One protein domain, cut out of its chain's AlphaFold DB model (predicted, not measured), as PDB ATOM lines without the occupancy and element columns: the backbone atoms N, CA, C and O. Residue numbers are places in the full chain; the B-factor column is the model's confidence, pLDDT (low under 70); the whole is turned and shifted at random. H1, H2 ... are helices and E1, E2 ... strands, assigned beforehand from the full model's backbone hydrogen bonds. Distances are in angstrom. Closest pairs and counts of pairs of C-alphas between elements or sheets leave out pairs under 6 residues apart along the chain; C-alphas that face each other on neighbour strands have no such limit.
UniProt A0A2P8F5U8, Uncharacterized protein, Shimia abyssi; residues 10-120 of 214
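Overview. This is residues 10 to 120 of the 214 residues of an uncharacterized protein of Shimia abyssi (UniProt A0A2P8F5U8). One twisted sheet of five strands curls round a single helix, H1, which packs in its hollow on one face. E2, E3, E4 and E5 bend along their length, and the two long links, residues 50 to 66 and 92 to 110, both begin at the end of the sheet where E2 and E4 finish. The printed part has 111 residues, with named elements in the order E1, H1, E2, E3, E4, E5; across the antiparallel sheet the order is E1, E5, E2, E3, E4. The class is mostly strand, and the whole is compact, with a radius of gyration of the C-alphas of 13.6 A, and elongated, spanning 41 by 26 by 23 A.

Arrangement. Begin at the sheet with E2, residues 37 to 49, and E3, residues 67 to 79, a hairpin in which N 40 and O 76 are 2.8 A apart, within hydrogen-bond range. E3 also forms a hairpin with E4, residues 82 to 91, an edge strand; look at N 75 and O 86, 2.8 A. These three strands are a meander, each the antiparallel neighbour of the one before. On the other side of E2 find E5, residues 111 to 118, with N 41 and O 114 2.8 A apart; E2, E3, E4 and E5 make a Greek key, four strands in a row of which E2, E3 and E4 are the meander and the first, E2, is the antiparallel neighbour of the fourth, E5. The other edge strand is E1, residues 10 to 16, beside E5, with N 113 and O 14 2.8 A apart. H1, residues 22 to 33, is on the sheet, and the two form two layers, a helix on one face of a sheet. Its closest C-alphas to E1 are those of Ser 25 and Ile 16, 6.0 A, and to E4 those of Arg 23 and Met 83, 6.4 A. E1, H1 and E2 are a split strand-helix-strand unit, two strands that run the same way with E5 between them, and its crossover is right-handed. Every O i to N i+4 pair of H1 is within hydrogen-bond range. E1 is apart from E3 and E4.

Along the chain. Find C-alpha 10 at (-39.739, 37.843, -30.104), where E1 begins its 17.2 A. H1 runs 16.9 A from C-alpha 22 at (-38.136, 22.789, -15.827). E2 spans 24.5 A and bends by 102 degrees at residue 44; E3 spans 26.9 A and bends by 92 degrees at residue 72. E4 spans 23.9 A and bends by 81 degrees at residue 88. E5 spans 20.8 A, bends by 54 degrees at residue 114 and ends at C-alpha 118, (-44.732, 33.473, -29.637).

Size, cuts and confidence. The C-alphas of Ser 95 and Glu 120, the two farthest apart, are 42.3 A from each other. The links E2 to E3, 17 residues, and E4 to E5, 19 residues, are long; in the latter, residues 106 to 107 pair antiparallel with residues 47 to 48 of E2. The printed part has no cut, and no printed residue is under 70 in pLDDT; the mean of the printed part is 87.6.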
ATOM      1  N   GLU A  10     -40.821  37.066 -30.700       88.94
ATOM      2  CA  GLU A  10     -39.739  37.843 -30.104       88.94
ATOM      3  C   GLU A  10     -38.572  36.935 -29.723       88.94
ATOM      4  O   GLU A  10     -38.762  35.880 -29.127       88.94
ATOM      5  N   VAL A  11     -37.355  37.338 -30.090       86.00
ATOM      6  CA  VAL A  11     -36.138  36.652 -29.642       86.00
ATOM      7  C   VAL A  11     -35.800  37.153 -28.249       86.00
ATOM      8  O   VAL A  11     -35.752  38.362 -28.040       86.00
ATOM      9  N   PHE A  12     -35.502  36.239 -27.334       86.56
ATOM     10  CA  PHE A  12     -35.159  36.583 -25.960       86.56
ATOM     11  C   PHE A  12     -33.930  35.820 -25.466       86.56
ATOM     12  O   PHE A  12     -33.593  34.737 -25.958       86.56
ATOM     13  N   GLU A  13     -33.284  36.390 -24.452       90.00
ATOM     14  CA  GLU A  13     -32.292  35.725 -23.611       90.00
ATOM     15  C   GLU A  13     -32.630  36.036 -22.151       90.00
ATOM     16  O   GLU A  13     -32.872  37.193 -21.811       90.00
ATOM     17  N   GLU A  14     -32.677  35.024 -21.288       93.00
ATOM     18  CA  GLU A  14     -33.065  35.211 -19.886       93.00
ATOM     19  C   GLU A  14     -32.459  34.133 -18.986       93.00
ATOM     20  O   GLU A  14     -32.111  33.051 -19.452       93.00
ATOM     21  N   ALA A  15     -32.346  34.413 -17.690       93.50
ATOM     22  CA  ALA A  15     -32.085  33.393 -16.684       93.50
ATOM     23  C   ALA A  15     -33.405  32.773 -16.194       93.50
ATOM     24  O   ALA A  15     -34.376  33.482 -15.928       93.50
ATOM     25  N   ILE A  16     -33.431  31.451 -16.036       94.31
ATOM     26  CA  ILE A  16     -34.526  30.725 -15.382       94.31
ATOM     27  C   ILE A  16     -34.025  30.032 -14.121       94.31
ATOM     28  O   ILE A  16     -32.862  29.641 -14.035       94.31
ATOM     29  N   ASP A  17     -34.919  29.876 -13.150       89.31
ATOM     30  CA  ASP A  17     -34.619  29.231 -11.877       89.31
ATOM     31  C   ASP A  17     -34.550  27.700 -12.029       89.31
ATOM     32  O   ASP A  17     -35.308  27.105 -12.802       89.31
ATOM     33  N   GLY A  18     -33.658  27.062 -11.274       87.19
ATOM     34  CA  GLY A  18     -33.585  25.606 -11.138       87.19
ATOM     35  C   GLY A  18     -34.432  25.044  -9.995       87.19
ATOM     36  O   GLY A  18     -34.628  23.834  -9.899       87.19
ATOM     37  N   TYR A  19     -34.983  25.911  -9.144       82.62
ATOM     38  CA  TYR A  19     -35.768  25.497  -7.989       82.62
ATOM     39  C   TYR A  19     -37.029  24.710  -8.357       82.62
ATOM     40  O   TYR A  19     -37.391  23.765  -7.659       82.62
ATOM     41  N   PHE A  20     -37.695  25.062  -9.455       88.38
ATOM     42  CA  PHE A  20     -38.905  24.382  -9.914       88.38
ATOM     43  C   PHE A  20     -38.591  23.321 -10.978       88.38
ATOM     44  O   PHE A  20     -37.537  23.377 -11.620       88.38
ATOM     45  N   PRO A  21     -39.507  22.363 -11.227       91.25
ATOM     46  CA  PRO A  21     -39.458  21.559 -12.443       91.25
ATOM     47  C   PRO A  21     -39.285  22.448 -13.674       91.25
ATOM     48  O   PRO A  21     -39.906  23.507 -13.767       91.25
ATOM     49  N   LEU A  22     -38.496  22.000 -14.650       92.81
ATOM     50  CA  LEU A  22     -38.136  22.789 -15.827       92.81
ATOM     51  C   LEU A  22     -39.371  23.360 -16.539       92.81
ATOM     52  O   LEU A  22     -39.381  24.529 -16.915       92.81
ATOM     53  N   ARG A  23     -40.446  22.568 -16.656       91.44
ATOM     54  CA  ARG A  23     -41.717  23.023 -17.245       91.44
ATOM     55  C   ARG A  23     -42.339  24.214 -16.503       91.44
ATOM     56  O   ARG A  23     -42.922  25.080 -17.141       91.44
ATOM     57  N   VAL A  24     -42.204  24.273 -15.177       91.50
ATOM     58  CA  VAL A  24     -42.734  25.358 -14.338       91.50
ATOM     59  C   VAL A  24     -41.858  26.597 -14.494       91.50
ATOM     60  O   VAL A  24     -42.378  27.679 -14.751       91.50
ATOM     61  N   SER A  25     -40.530  26.444 -14.448       92.81
ATOM     62  CA  SER A  25     -39.595  27.550 -14.698       92.81
ATOM     63  C   SER A  25     -39.791  28.175 -16.084       92.81
ATOM     64  O   SER A  25     -39.792  29.401 -16.216       92.81
ATOM     65  N   LEU A  26     -40.018  27.351 -17.110       94.25
ATOM     66  CA  LEU A  26     -40.354  27.816 -18.457       94.25
ATOM     67  C   LEU A  26     -41.762  28.424 -18.531       94.25
ATOM     68  O   LEU A  26     -41.945  29.421 -19.219       94.25
ATOM     69  N   GLY A  27     -42.739  27.903 -17.787       93.75
ATOM     70  CA  GLY A  27     -44.063  28.518 -17.662       93.75
ATOM     71  C   GLY A  27     -44.010  29.921 -17.050       93.75
ATOM     72  O   GLY A  27     -44.625  30.850 -17.570       93.75
ATOM     73  N   HIS A  28     -43.204  30.119 -16.002       93.69
ATOM     74  CA  HIS A  28     -42.959  31.449 -15.439       93.69
ATOM     75  C   HIS A  28     -42.299  32.390 -16.453       93.69
ATOM     76  O   HIS A  28     -42.631  33.573 -16.485       93.69
ATOM     77  N   LEU A  29     -41.379  31.878 -17.279       95.62
ATOM     78  CA  LEU A  29     -40.790  32.648 -18.373       95.62
ATOM     79  C   LEU A  29     -41.866  33.103 -19.364       95.62
ATOM     80  O   LEU A  29     -41.934  34.292 -19.668       95.62
ATOM     81  N   LEU A  30     -42.743  32.200 -19.817       96.31
ATOM     82  CA  LEU A  30     -43.842  32.556 -20.723       96.31
ATOM     83  C   LEU A  30     -44.718  33.666 -20.130       96.31
ATOM     84  O   LEU A  30     -44.977  34.671 -20.793       96.31
ATOM     85  N   ALA A  31     -45.102  33.525 -18.859       95.56
ATOM     86  CA  ALA A  31     -45.944  34.491 -18.164       95.56
ATOM     87  C   ALA A  31     -45.298  35.883 -18.053       95.56
ATOM     88  O   ALA A  31     -45.986  36.885 -18.239       95.56
ATOM     89  N   ARG A  32     -43.985  35.968 -17.786       95.38
ATOM     90  CA  ARG A  32     -43.277  37.257 -17.663       95.38
ATOM     91  C   ARG A  32     -43.225  38.040 -18.970       95.38
ATOM     92  O   ARG A  32     -43.352  39.260 -18.943       95.38
ATOM     93  N   HIS A  33     -43.044  37.352 -20.094       96.38
ATOM     94  CA  HIS A  33     -42.981  37.992 -21.412       96.38
ATOM     95  C   HIS A  33     -44.345  38.127 -22.100       96.38
ATOM     96  O   HIS A  33     -44.459  38.802 -23.121       96.38
ATOM     97  N   GLY A  34     -45.390  37.491 -21.563       96.44
ATOM     98  CA  GLY A  34     -46.704  37.433 -22.205       96.44
ATOM     99  C   GLY A  34     -46.721  36.549 -23.458       96.44
ATOM    100  O   GLY A  34     -47.466  36.825 -24.399       96.44
ATOM    101  N   PHE A  35     -45.883  35.511 -23.492       97.00
ATOM    102  CA  PHE A  35     -45.862  34.522 -24.569       97.00
ATOM    103  C   PHE A  35     -46.890  33.411 -24.305       97.00
ATOM    104  O   PHE A  35     -47.057  32.982 -23.165       97.00
ATOM    105  N   CYS A  36     -47.540  32.896 -25.352       96.00
ATOM    106  CA  CYS A  36     -48.380  31.693 -25.253       96.00
ATOM    107  C   CYS A  36     -47.557  30.402 -25.382       96.00
ATOM    108  O   CYS A  36     -47.914  29.360 -24.828       96.00
ATOM    109  N   SER A  37     -46.436  30.479 -26.097       95.00
ATOM    110  CA  SER A  37     -45.499  29.383 -26.296       95.00
ATOM    111  C   SER A  37     -44.099  29.910 -26.584       95.00
ATOM    112  O   SER A  37     -43.904  31.084 -26.909       95.00
ATOM    113  N   ALA A  38     -43.099  29.046 -26.453       94.31
ATOM    114  CA  ALA A  38     -41.733  29.380 -26.817       94.31
ATOM    115  C   ALA A  38     -40.957  28.164 -27.312       94.31
ATOM    116  O   ALA A  38     -41.183  27.031 -26.883       94.31
ATOM    117  N   TRP A  39     -39.971  28.439 -28.160       90.62
ATOM    118  CA  TRP A  39     -38.847  27.545 -28.390       90.62
ATOM    119  C   TRP A  39     -37.642  28.050 -27.608       90.62
ATOM    120  O   TRP A  39     -37.274  29.219 -27.721       90.62
ATOM    121  N   VAL A  40     -37.021  27.174 -26.829       91.25
ATOM    122  CA  VAL A  40     -35.971  27.518 -25.874       91.25
ATOM    123  C   VAL A  40     -34.794  26.575 -26.036       91.25
ATOM    124  O   VAL A  40     -34.957  25.358 -26.063       91.25
ATOM    125  N   VAL A  41     -33.590  27.135 -26.097       89.19
ATOM    126  CA  VAL A  41     -32.340  26.387 -26.011       89.19
ATOM    127  C   VAL A  41     -31.651  26.688 -24.698       89.19
ATOM    128  O   VAL A  41     -31.390  27.841 -24.350       89.19
ATOM    129  N   ILE A  42     -31.303  25.606 -24.019       90.56
ATOM    130  CA  ILE A  42     -30.516  25.582 -22.796       90.56
ATOM    131  C   ILE A  42     -29.200  24.901 -23.154       90.56
ATOM    132  O   ILE A  42     -29.209  23.828 -23.756       90.56
ATOM    133  N   ARG A  43     -28.064  25.519 -22.835       87.62
ATOM    134  CA  ARG A  43     -26.738  24.925 -23.058       87.62
ATOM    135  C   ARG A  43     -26.006  24.809 -21.741       87.62
ATOM    136  O   ARG A  43     -26.032  25.761 -20.974       87.62
ATOM    137  N   VAL A  44     -25.314  23.687 -21.558       88.75
ATOM    138  CA  VAL A  44     -24.422  23.432 -20.422       88.75
ATOM    139  C   VAL A  44     -25.117  23.755 -19.098       88.75
ATOM    140  O   VAL A  44     -24.787  24.729 -18.430       88.75
ATOM    141  N   ALA A  45     -26.117  22.949 -18.749       93.00
ATOM    142  CA  ALA A  45     -26.893  23.140 -17.530       93.00
ATOM    143  C   ALA A  45     -26.795  21.905 -16.627       93.00
ATOM    144  O   ALA A  45     -27.118  20.800 -17.080       93.00
ATOM    145  N   PRO A  46     -26.387  22.065 -15.358       93.38
ATOM    146  CA  PRO A  46     -26.580  21.040 -14.345       93.38
ATOM    147  C   PRO A  46     -28.063  20.671 -14.255       93.38
ATOM    148  O   PRO A  46     -28.924  21.546 -14.145       93.38
ATOM    149  N   ILE A  47     -28.370  19.382 -14.304       93.75
ATOM    150  CA  ILE A  47     -29.732  18.862 -14.157       93.75
ATOM    151  C   ILE A  47     -29.808  17.957 -12.938       93.75
ATOM    152  O   ILE A  47     -28.823  17.323 -12.553       93.75
ATOM    153  N   MET A  48     -30.989  17.872 -12.344       92.38
ATOM    154  CA  MET A  48     -31.245  16.939 -11.263       92.38
ATOM    155  C   MET A  48     -32.640  16.351 -11.355       92.38
ATOM    156  O   MET A  48     -33.593  17.004 -11.782       92.38
ATOM    157  N   ASP A  49     -32.746  15.115 -10.900       90.31
ATOM    158  CA  ASP A  49     -34.011  14.465 -10.621       90.31
ATOM    159  C   ASP A  49     -34.060  14.087  -9.140       90.31
ATOM    160  O   ASP A  49     -33.095  13.542  -8.599       90.31
ATOM    161  N   VAL A  50     -35.170  14.416  -8.484       88.50
ATOM    162  CA  VAL A  50     -35.392  14.179  -7.057       88.50
ATOM    163  C   VAL A  50     -36.628  13.282  -6.915       88.50
ATOM    164  O   VAL A  50     -37.748  13.786  -6.805       88.50
ATOM    165  N   PRO A  51     -36.456  11.951  -6.935       83.69
ATOM    166  CA  PRO A  51     -37.562  11.003  -6.915       83.69
ATOM    167  C   PRO A  51     -38.427  11.175  -5.667       83.69
ATOM    168  O   PRO A  51     -37.929  11.274  -4.546       83.69
ATOM    169  N   GLY A  52     -39.743  11.168  -5.873       82.31
ATOM    170  CA  GLY A  52     -40.728  11.308  -4.801       82.31
ATOM    171  C   GLY A  52     -40.920  12.741  -4.296       82.31
ATOM    172  O   GLY A  52     -41.755  12.959  -3.419       82.31
ATOM    173  N   LEU A  53     -40.206  13.726  -4.850       84.62
ATOM    174  CA  LEU A  53     -40.453  15.130  -4.545       84.62
ATOM    175  C   LEU A  53     -41.711  15.604  -5.279       84.62
ATOM    176  O   LEU A  53     -41.816  15.496  -6.499       84.62
ATOM    177  N   ALA A  54     -42.676  16.159  -4.543       80.94
ATOM    178  CA  ALA A  54     -43.875  16.705  -5.168       80.94
ATOM    179  C   ALA A  54     -43.524  17.850  -6.140       80.94
ATOM    180  O   ALA A  54     -42.562  18.594  -5.944       80.94
ATOM    181  N   ARG A  55     -44.336  18.011  -7.190       73.38
ATOM    182  CA  ARG A  55     -44.093  18.953  -8.300       73.38
ATOM    183  C   ARG A  55     -43.850  20.388  -7.821       73.38
ATOM    184  O   ARG A  55     -42.875  21.007  -8.228       73.38
ATOM    185  N   GLU A  56     -44.680  20.842  -6.892       73.50
ATOM    186  CA  GLU A  56     -44.610  22.189  -6.311       73.50
ATOM    187  C   GLU A  56     -43.777  22.248  -5.028       73.50
ATOM    188  O   GLU A  56     -43.656  23.304  -4.409       73.50
ATOM    189  N   ALA A  57     -43.216  21.115  -4.590       77.44
ATOM    190  CA  ALA A  57     -42.392  21.112  -3.399       77.44
ATOM    191  C   ALA A  57     -41.062  21.834  -3.669       77.44
ATOM    192  O   ALA A  57     -40.463  21.673  -4.747       77.44
ATOM    193  N   PRO A  58     -40.596  22.609  -2.677       73.50
ATOM    194  CA  PRO A  58     -39.293  23.246  -2.727       73.50
ATOM    195  C   PRO A  58     -38.180  22.202  -2.854       73.50
ATOM    196  O   PRO A  58     -38.332  21.080  -2.367       73.50
ATOM    197  N   VAL A  59     -37.046  22.567  -3.462       75.50
ATOM    198  CA  VAL A  59     -35.864  21.689  -3.457       75.50
ATOM    199  C   VAL A  59     -35.412  21.490  -2.003       75.50
ATOM    200  O   VAL A  59     -35.149  22.480  -1.314       75.50
ATOM    201  N   PRO A  60     -35.331  20.243  -1.501       74.69
ATOM    202  CA  PRO A  60     -34.909  19.983  -0.132       74.69
ATOM    203  C   PRO A  60     -33.472  20.441   0.122       74.69
ATOM    204  O   PRO A  60     -32.595  20.268  -0.719       74.69
ATOM    205  N   LEU A  61     -33.204  20.938   1.334       72.62
ATOM    206  CA  LEU A  61     -31.846  21.301   1.767       72.62
ATOM    207  C   LEU A  61     -30.903  20.090   1.879       72.62
ATOM    208  O   LEU A  61     -29.687  20.259   1.883       72.62
ATOM    209  N   LYS A  62     -31.457  18.877   2.004       73.62
ATOM    210  CA  LYS A  62     -30.712  17.615   2.024       73.62
ATOM    211  C   LYS A  62     -31.176  16.740   0.871       73.62
ATOM    212  O   LYS A  62     -32.340  16.351   0.812       73.62
ATOM    213  N   LEU A  63     -30.256  16.455  -0.040       71.81
ATOM    214  CA  LEU A  63     -30.495  15.662  -1.239       71.81
ATOM    215  C   LEU A  63     -29.956  14.245  -1.031       71.81
ATOM    216  O   LEU A  63     -28.986  13.842  -1.663       71.81
ATOM    217  N   ASP A  64     -30.579  13.493  -0.124       70.69
ATOM    218  CA  ASP A  64     -30.136  12.128   0.202       70.69
ATOM    219  C   ASP A  64     -30.490  11.118  -0.913       70.69
ATOM    220  O   ASP A  64     -29.882  10.055  -1.013       70.69
ATOM    221  N   THR A  65     -31.462  11.451  -1.773       74.50
ATOM    222  CA  THR A  65     -31.989  10.572  -2.835       74.50
ATOM    223  C   THR A  65     -32.006  11.210  -4.226       74.50
ATOM    224  O   THR A  65     -32.664  10.690  -5.123       74.50
ATOM    225  N   ALA A  66     -31.300  12.325  -4.437       83.25
ATOM    226  CA  ALA A  66     -31.285  13.001  -5.733       83.25
ATOM    227  C   ALA A  66     -30.252  12.407  -6.696       83.25
ATOM    228  O   ALA A  66     -29.154  12.009  -6.307       83.25
ATOM    229  N   TRP A  67     -30.578  12.443  -7.983       87.75
ATOM    230  CA  TRP A  67     -29.659  12.105  -9.059       87.75
ATOM    231  C   TRP A  67     -29.238  13.366  -9.794       87.75
ATOM    232  O   TRP A  67     -30.069  14.059 -10.377       87.75
ATOM    233  N   GLY A  68     -27.937  13.643  -9.787       90.81
ATOM    234  CA  GLY A  68     -27.342  14.739 -10.543       90.81
ATOM    235  C   GLY A  68     -26.903  14.316 -11.943       90.81
ATOM    236  O   GLY A  68     -26.557  13.156 -12.192       90.81
ATOM    237  N   GLY A  69     -26.887  15.276 -12.858       92.62
ATOM    238  CA  GLY A  69     -26.368  15.124 -14.208       92.62
ATOM    239  C   GLY A  69     -26.032  16.467 -14.851       92.62
ATOM    240  O   GLY A  69     -26.158  17.528 -14.247       92.62
ATOM    241  N   GLN A  70     -25.627  16.403 -16.111       93.56
ATOM    242  CA  GLN A  70     -25.283  17.542 -16.951       93.56
ATOM    243  C   GLN A  70     -26.068  17.433 -18.257       93.56
ATOM    244  O   GLN A  70     -25.965  16.426 -18.960       93.56
ATOM    245  N   ALA A  71     -26.809  18.473 -18.623       91.62
ATOM    246  CA  ALA A  71     -27.275  18.657 -19.988       91.62
ATOM    247  C   ALA A  71     -26.219  19.428 -20.791       91.62
ATOM    248  O   ALA A  71     -25.902  20.573 -20.469       91.62
ATOM    249  N   ASP A  72     -25.697  18.826 -21.861       88.12
ATOM    250  CA  ASP A  72     -24.833  19.527 -22.819       88.12
ATOM    251  C   ASP A  72     -25.656  20.572 -23.577       88.12
ATOM    252  O   ASP A  72     -25.261  21.733 -23.716       88.12
ATOM    253  N   TRP A  73     -26.836  20.156 -24.035       87.38
ATOM    254  CA  TRP A  73     -27.853  21.042 -24.578       87.38
ATOM    255  C   TRP A  73     -29.242  20.413 -24.465       87.38
ATOM    256  O   TRP A  73     -29.390  19.198 -24.599       87.38
ATOM    257  N   LEU A  74     -30.254  21.257 -24.286       87.06
ATOM    258  CA  LEU A  74     -31.673  20.938 -24.424       87.06
ATOM    259  C   LEU A  74     -32.292  21.947 -25.398       87.06
ATOM    260  O   LEU A  74     -32.040  23.144 -25.285       87.06
ATOM    261  N   ALA A  75     -33.096  21.473 -26.343       85.69
ATOM    262  CA  ALA A  75     -33.959  22.284 -27.193       85.69
ATOM    263  C   ALA A  75     -35.407  21.900 -26.894       85.69
ATOM    264  O   ALA A  75     -35.790  20.740 -27.063       85.69
ATOM    265  N   VAL A  76     -36.185  22.865 -26.422       88.62
ATOM    266  CA  VAL A  76     -37.483  22.655 -25.786       88.62
ATOM    267  C   VAL A  76     -38.532  23.533 -26.455       88.62
ATOM    268  O   VAL A  76     -38.338  24.738 -26.576       88.62
ATOM    269  N   CYS A  77     -39.648  22.940 -26.856       89.12
ATOM    270  CA  CYS A  77     -40.887  23.643 -27.161       89.12
ATOM    271  C   CYS A  77     -41.787  23.574 -25.924       89.12
ATOM    272  O   CYS A  77     -42.035  22.487 -25.400       89.12
ATOM    273  N   ILE A  78     -42.269  24.721 -25.459       90.50
ATOM    274  CA  ILE A  78     -43.192  24.828 -24.327       90.50
ATOM    275  C   ILE A  78     -44.438  25.593 -24.770       90.50
ATOM    276  O   ILE A  78     -44.326  26.647 -25.393       90.50
ATOM    277  N   ALA A  79     -45.611  25.064 -24.439       89.31
ATOM    278  CA  ALA A  79     -46.912  25.697 -24.623       89.31
ATOM    279  C   ALA A  79     -47.844  25.290 -23.468       89.31
ATOM    280  O   ALA A  79     -47.502  24.415 -22.668       89.31
ATOM    281  N   ALA A  80     -49.042  25.876 -23.392       80.19
ATOM    282  CA  ALA A  80     -50.032  25.527 -22.365       80.19
ATOM    283  C   ALA A  80     -50.359  24.018 -22.317       80.19
ATOM    284  O   ALA A  80     -50.588  23.470 -21.242       80.19
ATOM    285  N   GLY A  81     -50.330  23.338 -23.471       74.31
ATOM    286  CA  GLY A  81     -50.593  21.899 -23.589       74.31
ATOM    287  C   GLY A  81     -49.448  20.984 -23.142       74.31
ATOM    288  O   GLY A  81     -49.637  19.772 -23.071       74.31
ATOM    289  N   GLY A  82     -48.267  21.528 -22.839       83.50
ATOM    290  CA  GLY A  82     -47.141  20.745 -22.343       83.50
ATOM    291  C   GLY A  82     -45.791  21.169 -22.904       83.50
ATOM    292  O   GLY A  82     -45.638  22.181 -23.590       83.50
ATOM    293  N   MET A  83     -44.787  20.358 -22.578       86.50
ATOM    294  CA  MET A  83     -43.397  20.573 -22.959       86.50
ATOM    295  C   MET A  83     -42.903  19.391 -23.789       86.50
ATOM    296  O   MET A  83     -43.075  18.236 -23.412       86.50
ATOM    297  N   SER A  84     -42.234  19.667 -24.898       81.56
ATOM    298  CA  SER A  84     -41.570  18.646 -25.707       81.56
ATOM    299  C   SER A  84     -40.178  19.112 -26.087       81.56
ATOM    300  O   SER A  84     -39.865  20.299 -26.029       81.56
ATOM    301  N   GLY A  85     -39.300  18.190 -26.460       80.56
ATOM    302  CA  GLY A  85     -37.974  18.591 -26.889       80.56
ATOM    303  C   GLY A  85     -37.009  17.450 -27.131       80.56
ATOM    304  O   GLY A  85     -37.354  16.266 -27.155       80.56
ATOM    305  N   ARG A  86     -35.751  17.831 -27.301       80.88
ATOM    306  CA  ARG A  86     -34.618  16.916 -27.405       80.88
ATOM    307  C   ARG A  86     -33.418  17.498 -26.696       80.88
ATOM    308  O   ARG A  86     -33.332  18.703 -26.482       80.88
ATOM    309  N   GLY A  87     -32.471  16.633 -26.384       82.69
ATOM    310  CA  GLY A  87     -31.228  17.070 -25.794       82.69
ATOM    311  C   GLY A  87     -30.154  16.011 -25.842       82.69
ATOM    312  O   GLY A  87     -30.394  14.856 -26.200       82.69
ATOM    313  N   ILE A  88     -28.968  16.431 -25.432       84.50
ATOM    314  CA  ILE A  88     -27.899  15.536 -25.022       84.50
ATOM    315  C   ILE A  88     -27.630  15.829 -23.557       84.50
ATOM    316  O   ILE A  88     -27.372  16.970 -23.173       84.50
ATOM    317  N   TRP A  89     -27.687  14.785 -22.746       92.12
ATOM    318  CA  TRP A  89     -27.397  14.854 -21.327       92.12
ATOM    319  C   TRP A  89     -26.633  13.616 -20.882       92.12
ATOM    320  O   TRP A  89     -26.578  12.596 -21.576       92.12
ATOM    321  N   ARG A  90     -26.032  13.720 -19.703       91.12
ATOM    322  CA  ARG A  90     -25.335  12.637 -19.023       91.12
ATOM    323  C   ARG A  90     -25.715  12.675 -17.553       91.12
ATOM    324  O   ARG A  90     -25.700  13.737 -16.942       91.12
ATOM    325  N   TRP A  91     -26.041  11.522 -16.992       92.44
ATOM    326  CA  TRP A  91     -26.195  11.369 -15.549       92.44
ATOM    327  C   TRP A  91     -24.832  11.103 -14.913       92.44
ATOM    328  O   TRP A  91     -23.988  10.450 -15.530       92.44
ATOM    329  N   THR A  92     -24.622  11.597 -13.693       90.25
ATOM    330  CA  THR A  92     -23.408  11.300 -12.917       90.25
ATOM    331  C   THR A  92     -23.345   9.819 -12.558       90.25
ATOM    332  O   THR A  92     -22.270   9.227 -12.596       90.25
ATOM    333  N   ASP A  93     -24.498   9.204 -12.275       87.19
ATOM    334  CA  ASP A  93     -24.630   7.755 -12.131       87.19
ATOM    335  C   ASP A  93     -24.793   7.089 -13.517       87.19
ATOM    336  O   ASP A  93     -25.823   7.281 -14.179       87.19
ATOM    337  N   PRO A  94     -23.818   6.278 -13.978       80.00
ATOM    338  CA  PRO A  94     -23.883   5.618 -15.281       80.00
ATOM    339  C   PRO A  94     -25.001   4.578 -15.401       80.00
ATOM    340  O   PRO A  94     -25.396   4.256 -16.523       80.00
ATOM    341  N   SER A  95     -25.510   4.047 -14.283       83.25
ATOM    342  CA  SER A  95     -26.624   3.090 -14.281       83.25
ATOM    343  C   SER A  95     -27.933   3.733 -14.746       83.25
ATOM    344  O   SER A  95     -28.840   3.044 -15.210       83.25
ATOM    345  N   ARG A  96     -28.008   5.069 -14.718       79.00
ATOM    346  CA  ARG A  96     -29.217   5.836 -15.006       79.00
ATOM    347  C   ARG A  96     -29.396   6.238 -16.467       79.00
ATOM    348  O   ARG A  96     -30.104   7.199 -16.766       79.00
ATOM    349  N   ARG A  97     -28.752   5.539 -17.402       73.81
ATOM    350  CA  ARG A  97     -28.918   5.802 -18.839       73.81
ATOM    351  C   ARG A  97     -30.384   5.630 -19.241       73.81
ATOM    352  O   ARG A  97     -30.852   4.522 -19.466       73.81
ATOM    353  N   ALA A  98     -31.086   6.751 -19.350       76.56
ATOM    354  CA  ALA A  98     -32.470   6.819 -19.783       76.56
ATOM    355  C   ALA A  98     -32.551   7.494 -21.152       76.56
ATOM    356  O   ALA A  98     -31.877   8.495 -21.405       76.56
ATOM    357  N   ALA A  99     -33.403   6.951 -22.024       78.38
ATOM    358  CA  ALA A  99     -33.697   7.543 -23.326       78.38
ATOM    359  C   ALA A  99     -34.529   8.831 -23.211       78.38
ATOM    360  O   ALA A  99     -34.627   9.584 -24.178       78.38
ATOM    361  N   THR A 100     -35.125   9.092 -22.049       84.31
ATOM    362  CA  THR A 100     -35.933  10.280 -21.784       84.31
ATOM    363  C   THR A 100     -35.548  10.931 -20.463       84.31
ATOM    364  O   THR A 100     -35.076  10.264 -19.541       84.31
ATOM    365  N   LEU A 101     -35.728  12.251 -20.383       87.69
ATOM    366  CA  LEU A 101     -35.693  12.951 -19.103       87.69
ATOM    367  C   LEU A 101     -37.046  12.781 -18.388       87.69
ATOM    368  O   LEU A 101     -38.076  12.754 -19.065       87.69
ATOM    369  N   PRO A 102     -37.054  12.684 -17.047       88.00
ATOM    370  CA  PRO A 102     -38.275  12.741 -16.245       88.00
ATOM    371  C   PRO A 102     -39.091  14.011 -16.518       88.00
ATOM    372  O   PRO A 102     -38.536  15.073 -16.798       88.00
ATOM    373  N   GLU A 103     -40.416  13.917 -16.398       83.69
ATOM    374  CA  GLU A 103     -41.345  15.035 -16.639       83.69
ATOM    375  C   GLU A 103     -41.113  16.219 -15.682       83.69
ATOM    376  O   GLU A 103     -41.395  17.378 -15.994       83.69
ATOM    377  N   ASP A 104     -40.639  15.914 -14.481       87.94
ATOM    378  CA  ASP A 104     -40.360  16.825 -13.381       87.94
ATOM    379  C   ASP A 104     -38.865  17.115 -13.206       87.94
ATOM    380  O   ASP A 104     -38.458  17.615 -12.155       87.94
ATOM    381  N   ILE A 105     -38.063  16.864 -14.251       92.19
ATOM    382  CA  ILE A 105     -36.644  17.221 -14.283       92.19
ATOM    383  C   ILE A 105     -36.438  18.676 -13.858       92.19
ATOM    384  O   ILE A 105     -37.157  19.577 -14.298       92.19
ATOM    385  N   ARG A 106     -35.435  18.914 -13.015       93.00
ATOM    386  CA  ARG A 106     -35.054  20.245 -12.533       93.00
ATOM    387  C   ARG A 106     -33.686  20.622 -13.073       93.00
ATOM    388  O   ARG A 106     -32.875  19.756 -13.411       93.00
ATOM    389  N   LEU A 107     -33.419  21.920 -13.130       92.94
ATOM    390  CA  LEU A 107     -32.046  22.395 -13.246       92.94
ATOM    391  C   LEU A 107     -31.456  22.409 -11.837       92.94
ATOM    392  O   LEU A 107     -32.122  22.842 -10.903       92.94
ATOM    393  N   ALA A 108     -30.238  21.915 -11.655       90.00
ATOM    394  CA  ALA A 108     -29.614  21.941 -10.331       90.00
ATOM    395  C   ALA A 108     -29.121  23.351  -9.953       90.00
ATOM    396  O   ALA A 108     -28.876  23.626  -8.783       90.00
ATOM    397  N   GLU A 109     -29.022  24.252 -10.934       90.31
ATOM    398  CA  GLU A 109     -28.672  25.664 -10.772       90.31
ATOM    399  C   GLU A 109     -29.507  26.522 -11.740       90.31
ATOM    400  O   GLU A 109     -30.000  25.995 -12.746       90.31
ATOM    401  N   PRO A 110     -29.666  27.836 -11.485       91.56
ATOM    402  CA  PRO A 110     -30.220  28.746 -12.478       91.56
ATOM    403  C   PRO A 110     -29.450  28.665 -13.801       91.56
ATOM    404  O   PRO A 110     -28.221  28.623 -13.812       91.56
ATOM    405  N   ALA A 111     -30.165  28.684 -14.926       92.56
ATOM    406  CA  ALA A 111     -29.552  28.593 -16.250       92.56
ATOM    407  C   ALA A 111     -29.937  29.771 -17.138       92.56
ATOM    408  O   ALA A 111     -31.085  30.214 -17.150       92.56
ATOM    409  N   PHE A 112     -28.979  30.229 -17.943       90.88
ATOM    410  CA  PHE A 112     -29.257  31.142 -19.044       90.88
ATOM    411  C   PHE A 112     -29.839  30.378 -20.227       90.88
ATOM    412  O   PHE A 112     -29.277  29.385 -20.697       90.88
ATOM    413  N   VAL A 113     -30.947  30.889 -20.744       92.25
ATOM    414  CA  VAL A 113     -31.648  30.346 -21.898       92.25
ATOM    415  C   VAL A 113     -31.753  31.389 -22.992       92.25
ATOM    416  O   VAL A 113     -31.746  32.595 -22.741       92.25
ATOM    417  N   ARG A 114     -31.851  30.915 -24.231       89.88
ATOM    418  CA  ARG A 114     -32.133  31.753 -25.397       89.88
ATOM    419  C   ARG A 114     -33.272  31.137 -26.170       89.88
ATOM    420  O   ARG A 114     -33.330  29.915 -26.288       89.88
ATOM    421  N   GLY A 115     -34.146  31.956 -26.720       89.44
ATOM    422  CA  GLY A 115     -35.326  31.422 -27.365       89.44
ATOM    423  C   GLY A 115     -36.054  32.398 -28.257       89.44
ATOM    424  O   GLY A 115     -35.607  33.517 -28.508       89.44
ATOM    425  N   ILE A 116     -37.181  31.910 -28.752       90.69
ATOM    426  CA  ILE A 116     -38.163  32.674 -29.506       90.69
ATOM    427  C   ILE A 116     -39.494  32.461 -28.803       90.69
ATOM    428  O   ILE A 116     -39.949  31.323 -28.689       90.69
ATOM    429  N   GLY A 117     -40.082  33.540 -28.310       94.38
ATOM    430  CA  GLY A 117     -41.420  33.559 -27.744       94.38
ATOM    431  C   GLY A 117     -42.447  33.887 -28.812       94.38
ATOM    432  O   GLY A 117     -42.187  34.717 -29.687       94.38
ATOM    433  N   PHE A 118     -43.607  33.248 -28.739       94.12
ATOM    434  CA  PHE A 118     -44.732  33.473 -29.637       94.12
ATOM    435  C   PHE A 118     -45.907  34.035 -28.852       94.12
ATOM    436  O   PHE A 118     -46.127  33.695 -27.690       94.12
ATOM    437  N   PHE A 119     -46.657  34.918 -29.499       95.81
ATOM    438  CA  PHE A 119     -47.852  35.520 -28.920       95.81
ATOM    439  C   PHE A 119     -49.088  34.783 -29.415       95.81
ATOM    440  O   PHE A 119     -49.103  34.324 -30.557       95.81
ATOM    441  N   GLU A 120     -50.120  34.724 -28.581       96.12
ATOM    442  CA  GLU A 120     -51.388  34.061 -28.889       96.12
ATOM    443  C   GLU A 120     -52.074  34.673 -30.118       96.12
ATOM    444  O   GLU A 120     -52.027  35.889 -30.326       96.12
TER     445      GLU A 120